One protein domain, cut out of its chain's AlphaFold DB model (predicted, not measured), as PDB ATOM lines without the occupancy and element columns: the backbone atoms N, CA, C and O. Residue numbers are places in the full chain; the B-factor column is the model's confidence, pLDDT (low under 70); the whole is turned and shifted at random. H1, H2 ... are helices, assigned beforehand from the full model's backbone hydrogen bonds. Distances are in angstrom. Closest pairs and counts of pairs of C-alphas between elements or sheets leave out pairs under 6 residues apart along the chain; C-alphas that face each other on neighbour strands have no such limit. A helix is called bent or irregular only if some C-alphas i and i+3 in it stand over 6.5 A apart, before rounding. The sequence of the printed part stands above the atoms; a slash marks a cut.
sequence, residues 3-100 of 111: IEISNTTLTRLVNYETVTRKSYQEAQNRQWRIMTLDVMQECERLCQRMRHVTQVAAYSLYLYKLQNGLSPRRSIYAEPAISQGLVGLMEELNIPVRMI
ATOM      1  N   ILE A   3      29.825 -41.465  35.775       92.62
ATOM      2  CA  ILE A   3      30.328 -42.809  35.473       92.62
ATOM      3  C   ILE A   3      29.267 -43.828  35.888       92.62
ATOM      4  O   ILE A   3      28.822 -43.812  37.033       92.62
ATOM      5  N   GLU A   4      28.873 -44.717  34.981       94.19
ATOM      6  CA  GLU A   4      27.945 -45.815  35.256       94.19
ATOM      7  C   GLU A   4      28.571 -46.812  36.241       94.19
ATOM      8  O   GLU A   4      29.644 -47.364  35.987       94.19
ATOM      9  N   ILE A   5      27.883 -47.086  37.352       95.94
ATOM     10  CA  ILE A   5      28.307 -48.091  38.324       95.94
ATOM     11  C   ILE A   5      27.278 -49.212  38.331       95.94
ATOM     12  O   ILE A   5      26.232 -49.131  38.962       95.94
ATOM     13  N   SER A   6      27.596 -50.298  37.630       94.31
ATOM     14  CA  SER A   6      26.823 -51.535  37.727       94.31
ATOM     15  C   SER A   6      27.074 -52.243  39.067       94.31
ATOM     16  O   SER A   6      28.097 -52.016  39.720       94.31
ATOM     17  N   ASN A   7      26.195 -53.179  39.438       94.25
ATOM     18  CA  ASN A   7      26.417 -54.062  40.590       94.25
ATOM     19  C   ASN A   7      27.769 -54.784  40.513       94.25
ATOM     20  O   ASN A   7      28.529 -54.793  41.479       94.25
ATOM     21  N   THR A   8      28.110 -55.333  39.346       95.19
ATOM     22  CA  THR A   8      29.386 -56.026  39.135       95.19
ATOM     23  C   THR A   8      30.574 -55.078  39.295       95.19
ATOM     24  O   THR A   8      31.562 -55.443  39.930       95.19
ATOM     25  N   THR A   9      30.480 -53.855  38.764       95.69
ATOM     26  CA  THR A   9      31.512 -52.819  38.927       95.69
ATOM     27  C   THR A   9      31.715 -52.489  40.402       95.69
ATOM     28  O   THR A   9      32.845 -52.527  40.886       95.69
ATOM     29  N   LEU A  10      30.626 -52.239  41.134       95.81
ATOM     30  CA  LEU A  10      30.674 -51.921  42.559       95.81
ATOM     31  C   LEU A  10      31.316 -53.053  43.369       95.81
ATOM     32  O   LEU A  10      32.239 -52.805  44.142       95.81
ATOM     33  N   THR A  11      30.893 -54.304  43.157       95.94
ATOM     34  CA  THR A  11      31.476 -55.469  43.838       95.94
ATOM     35  C   THR A  11      32.976 -55.588  43.575       95.94
ATOM     36  O   THR A  11      33.743 -55.821  44.507       95.94
ATOM     37  N   ARG A  12      33.427 -55.392  42.328       96.19
ATOM     38  CA  ARG A  12      34.857 -55.456  41.987       96.19
ATOM     39  C   ARG A  12      35.665 -54.369  42.699       96.19
ATOM     40  O   ARG A  12      36.725 -54.679  43.237       96.19
ATOM     41  N   LEU A  13      35.156 -53.139  42.745       95.88
ATOM     42  CA  LEU A  13      35.813 -52.018  43.426       95.88
ATOM     43  C   LEU A  13      35.887 -52.234  44.947       95.88
ATOM     44  O   LEU A  13      36.942 -52.027  45.541       95.88
ATOM     45  N   VAL A  14      34.807 -52.718  45.567       95.19
ATOM     46  CA  VAL A  14      34.766 -53.047  47.005       95.19
ATOM     47  C   VAL A  14      35.718 -54.199  47.347       95.19
ATOM     48  O   VAL A  14      36.447 -54.139  48.338       95.19
ATOM     49  N   ASN A  15      35.766 -55.239  46.510       96.12
ATOM     50  CA  ASN A  15      36.699 -56.348  46.702       96.12
ATOM     51  C   ASN A  15      38.152 -55.876  46.589       96.12
ATOM     52  O   ASN A  15      38.994 -56.264  47.397       96.12
ATOM     53  N   TYR A  16      38.449 -55.015  45.615       96.94
ATOM     54  CA  TYR A  16      39.788 -54.463  45.449       96.94
ATOM     55  C   TYR A  16      40.203 -53.567  46.626       96.94
ATOM     56  O   TYR A  16      41.340 -53.644  47.097       96.94
ATOM     57  N   GLU A  17      39.276 -52.768  47.160       97.38
ATOM     58  CA  GLU A  17      39.480 -52.002  48.392       97.38
ATOM     59  C   GLU A  17      39.823 -52.919  49.571       97.38
ATOM     60  O   GLU A  17      40.819 -52.690  50.257       97.38
ATOM     61  N   THR A  18      39.084 -54.018  49.732       97.06
ATOM     62  CA  THR A  18      39.328 -55.012  50.789       97.06
ATOM     63  C   THR A  18      40.725 -55.631  50.680       97.06
ATOM     64  O   THR A  18      41.441 -55.729  51.680       97.06
ATOM     65  N   VAL A  19      41.146 -56.017  49.470       97.00
ATOM     66  CA  VAL A  19      42.491 -56.564  49.224       97.00
ATOM     67  C   VAL A  19      43.566 -55.523  49.541       97.00
ATOM     68  O   VAL A  19      44.506 -55.818  50.275       97.00
ATOM     69  N   THR A  20      43.398 -54.289  49.062       97.25
ATOM     70  CA  THR A  20      44.351 -53.192  49.295       97.25
ATOM     71  C   THR A  20      44.491 -52.881  50.787       97.25
ATOM     72  O   THR A  20      45.600 -52.700  51.295       97.25
ATOM     73  N   ARG A  21      43.372 -52.870  51.521       97.62
ATOM     74  CA  ARG A  21      43.347 -52.682  52.974       97.62
ATOM     75  C   ARG A  21      44.113 -53.788  53.695       97.62
ATOM     76  O   ARG A  21      44.896 -53.484  54.594       97.62
ATOM     77  N   LYS A  22      43.928 -55.046  53.288       97.75
ATOM     78  CA  LYS A  22      44.656 -56.187  53.856       97.75
ATOM     79  C   LYS A  22      46.165 -56.065  53.620       97.75
ATOM     80  O   LYS A  22      46.930 -56.202  54.571       97.75
ATOM     81  N   SER A  23      46.592 -55.723  52.403       97.25
ATOM     82  CA  SER A  23      48.014 -55.509  52.093       97.25
ATOM     83  C   SER A  23      48.636 -54.397  52.941       97.25
ATOM     84  O   SER A  23      49.754 -54.543  53.431       97.25
ATOM     85  N   TYR A  24      47.907 -53.300  53.171       97.75
ATOM     86  CA  TYR A  24      48.362 -52.246  54.078       97.75
ATOM     87  C   TYR A  24      48.497 -52.741  55.528       97.75
ATOM     88  O   TYR A  24      49.511 -52.472  56.167       97.75
ATOM     89  N   GLN A  25      47.526 -53.499  56.048       97.69
ATOM     90  CA  GLN A  25      47.598 -54.058  57.406       97.69
ATOM     91  C   GLN A  25      48.798 -55.001  57.581       97.69
ATOM     92  O   GLN A  25      49.485 -54.959  58.602       97.69
ATOM     93  N   GLU A  26      49.084 -55.833  56.580       97.00
ATOM     94  CA  GLU A  26      50.256 -56.712  56.574       97.00
ATOM     95  C   GLU A  26      51.566 -55.913  56.578       97.00
ATOM     96  O   GLU A  26      52.464 -56.206  57.372       97.00
ATOM     97  N   ALA A  27      51.661 -54.859  55.763       96.00
ATOM     98  CA  ALA A  27      52.824 -53.975  55.736       96.00
ATOM     99  C   ALA A  27      53.010 -53.206  57.051       96.00
ATOM    100  O   ALA A  27      54.130 -53.105  57.550       96.00
ATOM    101  N   GLN A  28      51.920 -52.741  57.663       96.69
ATOM    102  CA  GLN A  28      51.954 -52.086  58.966       96.69
ATOM    103  C   GLN A  28      52.481 -53.039  60.047       96.69
ATOM    104  O   GLN A  28      53.380 -52.685  60.809       96.69
ATOM    105  N   ASN A  29      51.985 -54.280  60.076       96.75
ATOM    106  CA  ASN A  29      52.481 -55.315  60.985       96.75
ATOM    107  C   ASN A  29      53.968 -55.624  60.756       96.75
ATOM    108  O   ASN A  29      54.709 -55.846  61.715       96.75
ATOM    109  N   ARG A  30      54.418 -55.629  59.496       95.25
ATOM    110  CA  ARG A  30      55.830 -55.816  59.142       95.25
ATOM    111  C   ARG A  30      56.691 -54.652  59.626       95.25
ATOM    112  O   ARG A  30      57.727 -54.913  60.227       95.25
ATOM    113  N   GLN A  31      56.258 -53.408  59.432       95.50
ATOM    114  CA  GLN A  31      56.969 -52.211  59.895       95.50
ATOM    115  C   GLN A  31      57.179 -52.213  61.411       95.50
ATOM    116  O   GLN A  31      58.270 -51.892  61.874       95.50
ATOM    117  N   TRP A  32      56.172 -52.622  62.188       92.62
ATOM    118  CA  TRP A  32      56.302 -52.727  63.646       92.62
ATOM    119  C   TRP A  32      57.354 -53.746  64.095       92.62
ATOM    120  O   TRP A  32      57.927 -53.601  65.171       92.62
ATOM    121  N   ARG A  33      57.614 -54.776  63.283       95.25
ATOM    122  CA  ARG A  33      58.632 -55.799  63.563       95.25
ATOM    123  C   ARG A  33      60.004 -55.425  63.008       95.25
ATOM    124  O   ARG A  33      61.016 -55.789  63.595       95.25
ATOM    125  N   ILE A  34      60.032 -54.751  61.860       94.38
ATOM    126  CA  ILE A  34      61.237 -54.436  61.092       94.38
ATOM    127  C   ILE A  34      61.197 -52.948  60.734       94.38
ATOM    128  O   ILE A  34      60.571 -52.540  59.758       94.38
ATOM    129  N   MET A  35      61.892 -52.138  61.530       92.69
ATOM    130  CA  MET A  35      61.933 -50.678  61.399       92.69
ATOM    131  C   MET A  35      63.071 -50.202  60.481       92.69
ATOM    132  O   MET A  35      63.847 -49.322  60.847       92.69
ATOM    133  N   THR A  36      63.198 -50.789  59.289       96.44
ATOM    134  CA  THR A  36      64.127 -50.282  58.267       96.44
ATOM    135  C   THR A  36      63.459 -49.208  57.414       96.44
ATOM    136  O   THR A  36      62.235 -49.201  57.257       96.44
ATOM    137  N   LEU A  37      64.263 -48.308  56.835       95.94
ATOM    138  CA  LEU A  37      63.761 -47.232  55.976       95.94
ATOM    139  C   LEU A  37      62.928 -47.778  54.806       95.94
ATOM    140  O   LEU A  37      61.837 -47.274  54.558       95.94
ATOM    141  N   ASP A  38      63.392 -48.846  54.156       96.88
ATOM    142  CA  ASP A  38      62.696 -49.462  53.019       96.88
ATOM    143  C   ASP A  38      61.307 -49.988  53.408       96.88
ATOM    144  O   ASP A  38      60.330 -49.775  52.690       96.88
ATOM    145  N   VAL A  39      61.189 -50.627  54.579       96.31
ATOM    146  CA  VAL A  39      59.904 -51.150  55.074       96.31
ATOM    147  C   VAL A  39      58.957 -50.008  55.445       96.31
ATOM    148  O   VAL A  39      57.760 -50.087  55.167       96.31
ATOM    149  N   MET A  40      59.473 -48.927  56.037       96.12
ATOM    150  CA  MET A  40      58.668 -47.739  56.333       96.12
ATOM    151  C   MET A  40      58.160 -47.063  55.055       96.12
ATOM    152  O   MET A  40      56.987 -46.701  54.982       96.12
ATOM    153  N   GLN A  41      59.008 -46.932  54.031       97.00
ATOM    154  CA  GLN A  41      58.624 -46.369  52.734       97.00
ATOM    155  C   GLN A  41      57.591 -47.242  52.014       97.00
ATOM    156  O   GLN A  41      56.623 -46.725  51.453       97.00
ATOM    157  N   GLU A  42      57.754 -48.566  52.058       96.50
ATOM    158  CA  GLU A  42      56.783 -49.509  51.504       96.50
ATOM    159  C   GLU A  42      55.416 -49.377  52.192       96.50
ATOM    160  O   GLU A  42      54.387 -49.288  51.515       96.50
ATOM    161  N   CYS A  43      55.401 -49.317  53.525       97.25
ATOM    162  CA  CYS A  43      54.179 -49.152  54.304       97.25
ATOM    163  C   CYS A  43      53.484 -47.816  54.007       97.25
ATOM    164  O   CYS A  43      52.274 -47.796  53.779       97.25
ATOM    165  N   GLU A  44      54.236 -46.714  53.925       96.94
ATOM    166  CA  GLU A  44      53.693 -45.394  53.584       96.94
ATOM    167  C   GLU A  44      53.064 -45.392  52.182       96.94
ATOM    168  O   GLU A  44      51.933 -44.934  52.002       96.94
ATOM    169  N   ARG A  45      53.729 -45.999  51.191       97.69
ATOM    170  CA  ARG A  45      53.180 -46.152  49.833       97.69
ATOM    171  C   ARG A  45      51.864 -46.934  49.838       97.69
ATOM    172  O   ARG A  45      50.905 -46.548  49.165       97.69
ATOM    173  N   LEU A  46      51.797 -48.028  50.597       97.56
ATOM    174  CA  LEU A  46      50.580 -48.833  50.729       97.56
ATOM    175  C   LEU A  46      49.475 -48.095  51.495       97.56
ATOM    176  O   LEU A  46      48.305 -48.221  51.136       97.56
ATOM    177  N   CYS A  47      49.826 -47.275  52.487       97.44
ATOM    178  CA  CYS A  47      48.893 -46.409  53.207       97.44
ATOM    179  C   CYS A  47      48.238 -45.397  52.262       97.44
ATOM    180  O   CYS A  47      47.011 -45.279  52.219       97.44
ATOM    181  N   GLN A  48      49.046 -44.703  51.457       97.06
ATOM    182  CA  GLN A  48      48.567 -43.737  50.467       97.06
ATOM    183  C   GLN A  48      47.662 -44.406  49.431       97.06
ATOM    184  O   GLN A  48      46.569 -43.909  49.149       97.06
ATOM    185  N   ARG A  49      48.067 -45.580  48.929       96.44
ATOM    186  CA  ARG A  49      47.256 -46.371  48.001       96.44
ATOM    187  C   ARG A  49      45.921 -46.781  48.621       96.44
ATOM    188  O   ARG A  49      44.882 -46.573  48.002       96.44
ATOM    189  N   MET A  50      45.929 -47.310  49.844       97.44
ATOM    190  CA  MET A  50      44.719 -47.709  50.566       97.44
ATOM    191  C   MET A  50      43.765 -46.528  50.767       97.44
ATOM    192  O   MET A  50      42.574 -46.658  50.485       97.44
ATOM    193  N   ARG A  51      44.277 -45.358  51.175       96.06
ATOM    194  CA  ARG A  51      43.467 -44.139  51.335       96.06
ATOM    195  C   ARG A  51      42.810 -43.726  50.021       96.06
ATOM    196  O   ARG A  51      41.610 -43.464  50.006       96.06
ATOM    197  N   HIS A  52      43.576 -43.717  48.931       95.06
ATOM    198  CA  HIS A  52      43.064 -43.378  47.606       95.06
ATOM    199  C   HIS A  52      41.961 -44.349  47.156       95.06
ATOM    200  O   HIS A  52      40.855 -43.920  46.831       95.06
ATOM    201  N   VAL A  53      42.222 -45.658  47.216       96.50
ATOM    202  CA  VAL A  53      41.253 -46.693  46.821       96.50
ATOM    203  C   VAL A  53      39.986 -46.625  47.676       96.50
ATOM    204  O   VAL A  53      38.885 -46.732  47.145       96.50
ATOM    205  N   THR A  54      40.114 -46.372  48.981       96.12
ATOM    206  CA  THR A  54      38.968 -46.217  49.891       96.12
ATOM    207  C   THR A  54      38.088 -45.030  49.498       96.12
ATOM    208  O   THR A  54      36.863 -45.153  49.455       96.12
ATOM    209  N   GLN A  55      38.691 -43.878  49.181       94.38
ATOM    210  CA  GLN A  55      37.957 -42.689  48.734       94.38
ATOM    211  C   GLN A  55      37.214 -42.946  47.419       94.38
ATOM    212  O   GLN A  55      36.036 -42.612  47.296       94.38
ATOM    213  N   VAL A  56      37.882 -43.588  46.459       95.00
ATOM    214  CA  VAL A  56      37.297 -43.946  45.160       95.00
ATOM    215  C   VAL A  56      36.154 -44.950  45.318       95.00
ATOM    216  O   VAL A  56      35.083 -44.760  44.740       95.00
ATOM    217  N   ALA A  57      36.327 -45.986  46.142       95.31
ATOM    218  CA  ALA A  57      35.280 -46.965  46.417       95.31
ATOM    219  C   ALA A  57      34.054 -46.306  47.072       95.31
ATOM    220  O   ALA A  57      32.923 -46.539  46.641       95.31
ATOM    221  N   ALA A  58      34.256 -45.412  48.046       93.94
ATOM    222  CA  ALA A  58      33.167 -44.655  48.661       93.94
ATOM    223  C   ALA A  58      32.414 -43.780  47.641       93.94
ATOM    224  O   ALA A  58      31.183 -43.724  47.663       93.94
ATOM    225  N   TYR A  59      33.135 -43.145  46.713       94.56
ATOM    226  CA  TYR A  59      32.523 -42.370  45.635       94.56
ATOM    227  C   TYR A  59      31.760 -43.246  44.635       94.56
ATOM    228  O   TYR A  59      30.646 -42.896  44.254       94.56
ATOM    229  N   SER A  60      32.274 -44.427  44.279       95.06
ATOM    230  CA  SER A  60      31.533 -45.376  43.434       95.06
ATOM    231  C   SER A  60      30.223 -45.838  44.082       95.06
ATOM    232  O   SER A  60      29.198 -45.919  43.409       95.06
ATOM    233  N   LEU A  61      30.214 -46.052  45.404       95.06
ATOM    234  CA  LEU A  61      28.997 -46.369  46.150       95.06
ATOM    235  C   LEU A  61      28.015 -45.190  46.154       95.06
ATOM    236  O   LEU A  61      26.804 -45.395  46.060       95.06
ATOM    237  N   TYR A  62      28.519 -43.959  46.267       93.50
ATOM    238  CA  TYR A  62      27.698 -42.760  46.131       93.50
ATOM    239  C   TYR A  62      27.047 -42.682  44.742       93.50
ATOM    240  O   TYR A  62      25.828 -42.534  44.666       93.50
ATOM    241  N   LEU A  63      27.824 -42.855  43.669       93.12
ATOM    242  CA  LEU A  63      27.308 -42.863  42.298       93.12
ATOM    243  C   LEU A  63      26.280 -43.974  42.082       93.12
ATOM    244  O   LEU A  63      25.211 -43.706  41.545       93.12
ATOM    245  N   TYR A  64      26.547 -45.185  42.574       94.12
ATOM    246  CA  TYR A  64      25.590 -46.291  42.526       94.12
ATOM    247  C   TYR A  64      24.261 -45.919  43.197       94.12
ATOM    248  O   TYR A  64      23.187 -46.122  42.637       94.12
ATOM    249  N   LYS A  65      24.304 -45.327  44.397       92.56
ATOM    250  CA  LYS A  65      23.086 -44.894  45.099       92.56
ATOM    251  C   LYS A  65      22.362 -43.769  44.364       92.56
ATOM    252  O   LYS A  65      21.137 -43.798  44.313       92.56
ATOM    253  N   LEU A  66      23.098 -42.812  43.804       91.38
ATOM    254  CA  LEU A  66      22.542 -41.718  43.008       91.38
ATOM    255  C   LEU A  66      21.800 -42.255  41.775       91.38
ATOM    256  O   LEU A  66      20.672 -41.855  41.514       91.38
ATOM    257  N   GLN A  67      22.402 -43.211  41.067       91.06
ATOM    258  CA  GLN A  67      21.837 -43.846  39.868       91.06
ATOM    259  C   GLN A  67      20.544 -44.613  40.144       91.06
ATOM    260  O   GLN A  67      19.654 -44.647  39.302       91.06
ATOM    261  N   ASN A  68      20.433 -45.203  41.333       89.88
ATOM    262  CA  ASN A  68      19.267 -45.981  41.751       89.88
ATOM    263  C   ASN A  68      18.226 -45.146  42.526       89.88
ATOM    264  O   ASN A  68      17.316 -45.716  43.124       89.88
ATOM    265  N   GLY A  69      18.372 -43.816  42.590       89.00
ATOM    266  CA  GLY A  69      17.454 -42.941  43.334       89.00
ATOM    267  C   GLY A  69      17.484 -43.137  44.857       89.00
ATOM    268  O   GLY A  69      16.600 -42.671  45.568       89.00
ATOM    269  N   LEU A  70      18.507 -43.817  45.383       90.25
ATOM    270  CA  LEU A  70      18.666 -44.114  46.812       90.25
ATOM    271  C   LEU A  70      19.348 -42.974  47.582       90.25
ATOM    272  O   LEU A  70      19.424 -43.003  48.812       90.25
ATOM    273  N   SER A  71      19.919 -41.997  46.878       87.62
ATOM    274  CA  SER A  71      20.541 -40.825  47.487       87.62
ATOM    275  C   SER A  71      20.418 -39.611  46.567       87.62
ATOM    276  O   SER A  71      20.630 -39.759  45.364       87.62
ATOM    277  N   PRO A  72      20.122 -38.414  47.102       87.75
ATOM    278  CA  PRO A  72      20.067 -37.204  46.292       87.75
ATOM    279  C   PRO A  72      21.462 -36.777  45.819       87.75
ATOM    280  O   PRO A  72      22.484 -37.095  46.446       87.75
ATOM    281  N   ARG A  73      21.510 -35.987  44.738       86.25
ATOM    282  CA  ARG A  73      22.763 -35.379  44.277       86.25
ATOM    283  C   ARG A  73      23.304 -34.414  45.339       86.25
ATOM    284  O   ARG A  73      22.555 -33.658  45.951       86.25
ATOM    285  N   ARG A  74      24.615 -34.457  45.582       84.88
ATOM    286  CA  ARG A  74      25.317 -33.627  46.569       84.88
ATOM    287  C   ARG A  74      26.482 -32.935  45.884       84.88
ATOM    288  O   ARG A  74      27.144 -33.545  45.052       84.88
ATOM    289  N   SER A  75      26.743 -31.687  46.259       81.94
ATOM    290  CA  SER A  75      27.956 -30.996  45.824       81.94
ATOM    291  C   SER A  75      29.150 -31.554  46.597       81.94
ATOM    292  O   SER A  75      29.204 -31.446  47.824       81.94
ATOM    293  N   ILE A  76      30.082 -32.191  45.891       82.81
ATOM    294  CA  ILE A  76      31.320 -32.720  46.463       82.81
ATOM    295  C   ILE A  76      32.462 -31.857  45.923       82.81
ATOM    296  O   ILE A  76      32.760 -31.881  44.736       82.81
ATOM    297  N   TYR A  77      33.121 -31.088  46.794       76.56
ATOM    298  CA  TYR A  77      34.164 -30.130  46.390       76.56
ATOM    299  C   TYR A  77      35.302 -30.769  45.567       76.56
ATOM    300  O   TYR A  77      35.792 -30.178  44.612       76.56
ATOM    301  N   ALA A  78      35.685 -32.005  45.897       81.44
ATOM    302  CA  ALA A  78      36.738 -32.756  45.210       81.44
ATOM    303  C   ALA A  78      36.208 -33.741  44.145       81.44
ATOM    304  O   ALA A  78      36.937 -34.648  43.742       81.44
ATOM    305  N   GLU A  79      34.953 -33.597  43.692       84.31
ATOM    306  CA  GLU A  79      34.322 -34.529  42.741       84.31
ATOM    307  C   GLU A  79      35.163 -34.777  41.477       84.31
ATOM    308  O   GLU A  79      35.348 -35.947  41.140       84.31
ATOM    309  N   PRO A  80      35.753 -33.759  40.811       88.00
ATOM    310  CA  PRO A  80      36.538 -33.997  39.598       88.00
ATOM    311  C   PRO A  80      37.761 -34.890  39.836       88.00
ATOM    312  O   PRO A  80      38.006 -35.817  39.069       88.00
ATOM    313  N   ALA A  81      38.499 -34.656  40.926       89.75
ATOM    314  CA  ALA A  81      39.696 -35.428  41.255       89.75
ATOM    315  C   ALA A  81      39.352 -36.875  41.644       89.75
ATOM    316  O   ALA A  81      40.023 -37.815  41.222       89.75
ATOM    317  N   ILE A  82      38.282 -37.071  42.420       91.31
ATOM    318  CA  ILE A  82      37.846 -38.411  42.832       91.31
ATOM    319  C   ILE A  82      37.260 -39.184  41.640       91.31
ATOM    320  O   ILE A  82      37.505 -40.382  41.509       91.31
ATOM    321  N   SER A  83      36.551 -38.502  40.738       91.94
ATOM    322  CA  SER A  83      36.040 -39.080  39.490       91.94
ATOM    323  C   SER A  83      37.173 -39.541  38.568       91.94
ATOM    324  O   SER A  83      37.147 -40.668  38.080       91.94
ATOM    325  N   GLN A  84      38.232 -38.741  38.412       93.38
ATOM    326  CA  GLN A  84      39.443 -39.164  37.696       93.38
ATOM    327  C   GLN A  84      40.117 -40.371  38.364       93.38
ATOM    328  O   GLN A  84      40.521 -41.306  37.676       93.38
ATOM    329  N   GLY A  85      40.186 -40.388  39.699       94.06
ATOM    330  CA  GLY A  85      40.676 -41.542  40.456       94.06
ATOM    331  C   GLY A  85      39.858 -42.813  40.206       94.06
ATOM    332  O   GLY A  85      40.423 -43.897  40.084       94.06
ATOM    333  N   LEU A  86      38.537 -42.684  40.069       95.75
ATOM    334  CA  LEU A  86      37.652 -43.792  39.719       95.75
ATOM    335  C   LEU A  86      37.915 -44.324  38.310       95.75
ATOM    336  O   LEU A  86      38.024 -45.537  38.150       95.75
ATOM    337  N   VAL A  87      38.075 -43.443  37.319       96.38
ATOM    338  CA  VAL A  87      38.448 -43.844  35.953       96.38
ATOM    339  C   VAL A  87      39.778 -44.596  35.961       96.38
ATOM    340  O   VAL A  87      39.831 -45.725  35.481       96.38
ATOM    341  N   GLY A  88      40.815 -44.031  36.586       95.88
ATOM    342  CA  GLY A  88      42.130 -44.672  36.653       95.88
ATOM    343  C   GLY A  88      42.095 -46.035  37.354       95.88
ATOM    344  O   GLY A  88      42.735 -46.985  36.906       95.88
ATOM    345  N   LEU A  89      41.295 -46.173  38.416       95.50
ATOM    346  CA  LEU A  89      41.130 -47.452  39.102       95.50
ATOM    347  C   LEU A  89      40.369 -48.479  38.251       95.50
ATOM    348  O   LEU A  89      40.691 -49.666  38.274       95.50
ATOM    349  N   MET A  90      39.360 -48.044  37.496       96.38
ATOM    350  CA  MET A  90      38.636 -48.913  36.569       96.38
ATOM    351  C   MET A  90      39.544 -49.396  35.436       96.38
ATOM    352  O   MET A  90      39.523 -50.584  35.124       96.38
ATOM    353  N   GLU A  91      40.386 -48.524  34.883       96.38
ATOM    354  CA  GLU A  91      41.384 -48.880  33.870       96.38
ATOM    355  C   GLU A  91      42.405 -49.893  34.403       96.38
ATOM    356  O   GLU A  91      42.610 -50.934  33.780       96.38
ATOM    357  N   GLU A  92      42.970 -49.663  35.594       94.62
ATOM    358  CA  GLU A  92      43.901 -50.599  36.246       94.62
ATOM    359  C   GLU A  92      43.285 -51.994  36.433       94.62
ATOM    360  O   GLU A  92      43.946 -53.020  36.267       94.62
ATOM    361  N   LEU A  93      41.994 -52.038  36.756       94.44
ATOM    362  CA  LEU A  93      41.258 -53.279  36.963       94.44
ATOM    363  C   LEU A  93      40.691 -53.872  35.670       94.44
ATOM    364  O   LEU A  93      40.018 -54.902  35.739       94.44
ATOM    365  N   ASN A  94      40.932 -53.280  34.499       95.62
ATOM    366  CA  ASN A  94      40.305 -53.685  33.238       95.62
ATOM    367  C   ASN A  94      38.764 -53.742  33.352       95.62
ATOM    368  O   ASN A  94      38.109 -54.718  32.967       95.62
ATOM    369  N   ILE A  95      38.170 -52.725  33.973       94.31
ATOM    370  CA  ILE A  95      36.727 -52.497  34.022       94.31
ATOM    371  C   ILE A  95      36.392 -51.456  32.943       94.31
ATOM    372  O   ILE A  95      36.913 -50.344  33.003       94.31
ATOM    373  N   PRO A  96      35.507 -51.762  31.979       93.75
ATOM    374  CA  PRO A  96      35.086 -50.784  30.981       93.75
ATOM    375  C   PRO A  96      34.421 -49.561  31.623       93.75
ATOM    376  O   PRO A  96      33.500 -49.705  32.430       93.75
ATOM    377  N   VAL A  97      34.856 -48.363  31.231       94.19
ATOM    378  CA  VAL A  97      34.272 -47.094  31.684       94.19
ATOM    379  C   VAL A  97      33.127 -46.705  30.755       94.19
ATOM    380  O   VAL A  97      33.288 -46.644  29.537       94.19
ATOM    381  N   ARG A  98      31.956 -46.442  31.337       92.94
ATOM    382  CA  ARG A  98      30.763 -45.961  30.633       92.94
ATOM    383  C   ARG A  98      30.238 -44.718  31.332       92.94
ATOM    384  O   ARG A  98      30.339 -44.608  32.552       92.94
ATOM    385  N   MET A  99      29.682 -43.793  30.559       91.25
ATOM    386  CA  MET A  99      29.124 -42.537  31.055       91.25
ATOM    387  C   MET A  99      27.625 -42.504  30.777       91.25
ATOM    388  O   MET A  99      27.190 -42.890  29.694       91.25
ATOM    389  N   ILE A 100      26.848 -42.000  31.731       88.12
ATOM    390  CA  ILE A 100      25.401 -41.800  31.605       88.12
ATOM    391  C   ILE A 100      25.029 -40.343  31.927       88.12
ATOM    392  O   ILE A 100      25.789 -39.643  32.610       88.12
TER     393      ILE A 100
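Overview. This is residues 3 to 100 of the 111 residues of an uncharacterized protein of Desulfuromonas acetoxidans (strain DSM 684 / 11070) (UniProt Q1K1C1). A long helical hairpin, H1 and H2 side by side, makes the longest axis of the domain, and a short third helix, H3, packs crosswise on H2 at residues 52 to 60. At the hairpin's turn residues 33 to 38 stick out, and beyond the other end of H2 the long link of residues 68 to 78 folds back to H3. The printed part has 98 residues, with three named helices in the order H1, H2, H3 and no named strand; its class is all helix. The whole is elongated, spanning 48 by 27 by 21 A, and only just loose, close to compact, with a radius of gyration of the C-alphas of 15.6 A.

Arrangement. The longest helix is H2, residues 37 to 67. It touches H1, residues 7 to 33, and the closest C-alphas of the two, those of Ala 27 and Cys 43, are 5.2 A apart. H1 and H2 form a helical hairpin, running opposite ways at a shallow tilt of 22 degrees, with their centres 8.7 A apart. H2 also touches H3, residues 79 to 92, with its residues 52 to 60 alone; the closest C-alphas, those of Val 56 and Leu 86, are 5.5 A apart. The lines of H2 and H3 stand about perpendicular, but only just, at 72 degrees. H1 and H3 are near each other, with 6 pairs of C-alphas within 10 A and no pair within 8 A. In H1, H2 and H3 every O i to N i+4 pair is within hydrogen-bond range.

Along the chain. H2 has 31 residues and measures 45.0 A from C-alpha 37 at (63.761, -47.232, 55.976) to C-alpha 67 at (21.837, -43.846, 39.868). H1 has 27 residues, begins at C-alpha 7 at (26.417, -54.062, 40.590) and measures 39.6 A. H3 has 14 residues, measures 19.8 A and ends at C-alpha 92 at (43.901, -50.599, 36.246). No helix is bent or irregular.

Size, cuts and confidence. The two C-alphas farthest apart, those of Thr 36 and Gly 69, are 49.6 A apart. The first and last printed C-alphas, those of Ile 3 and Ile 100, are 6.3 A apart. The link from H1 to H2 is tight, with 3 residues, and the link from H2 to H3 is long, with 11. Residues 33 to 38, of which 33 belongs to H1 and 37 to 38 belong to H2, stand free. The printed part has no cut. The mean pLDDT of the printed part is 93.9, and no printed residue is under 70.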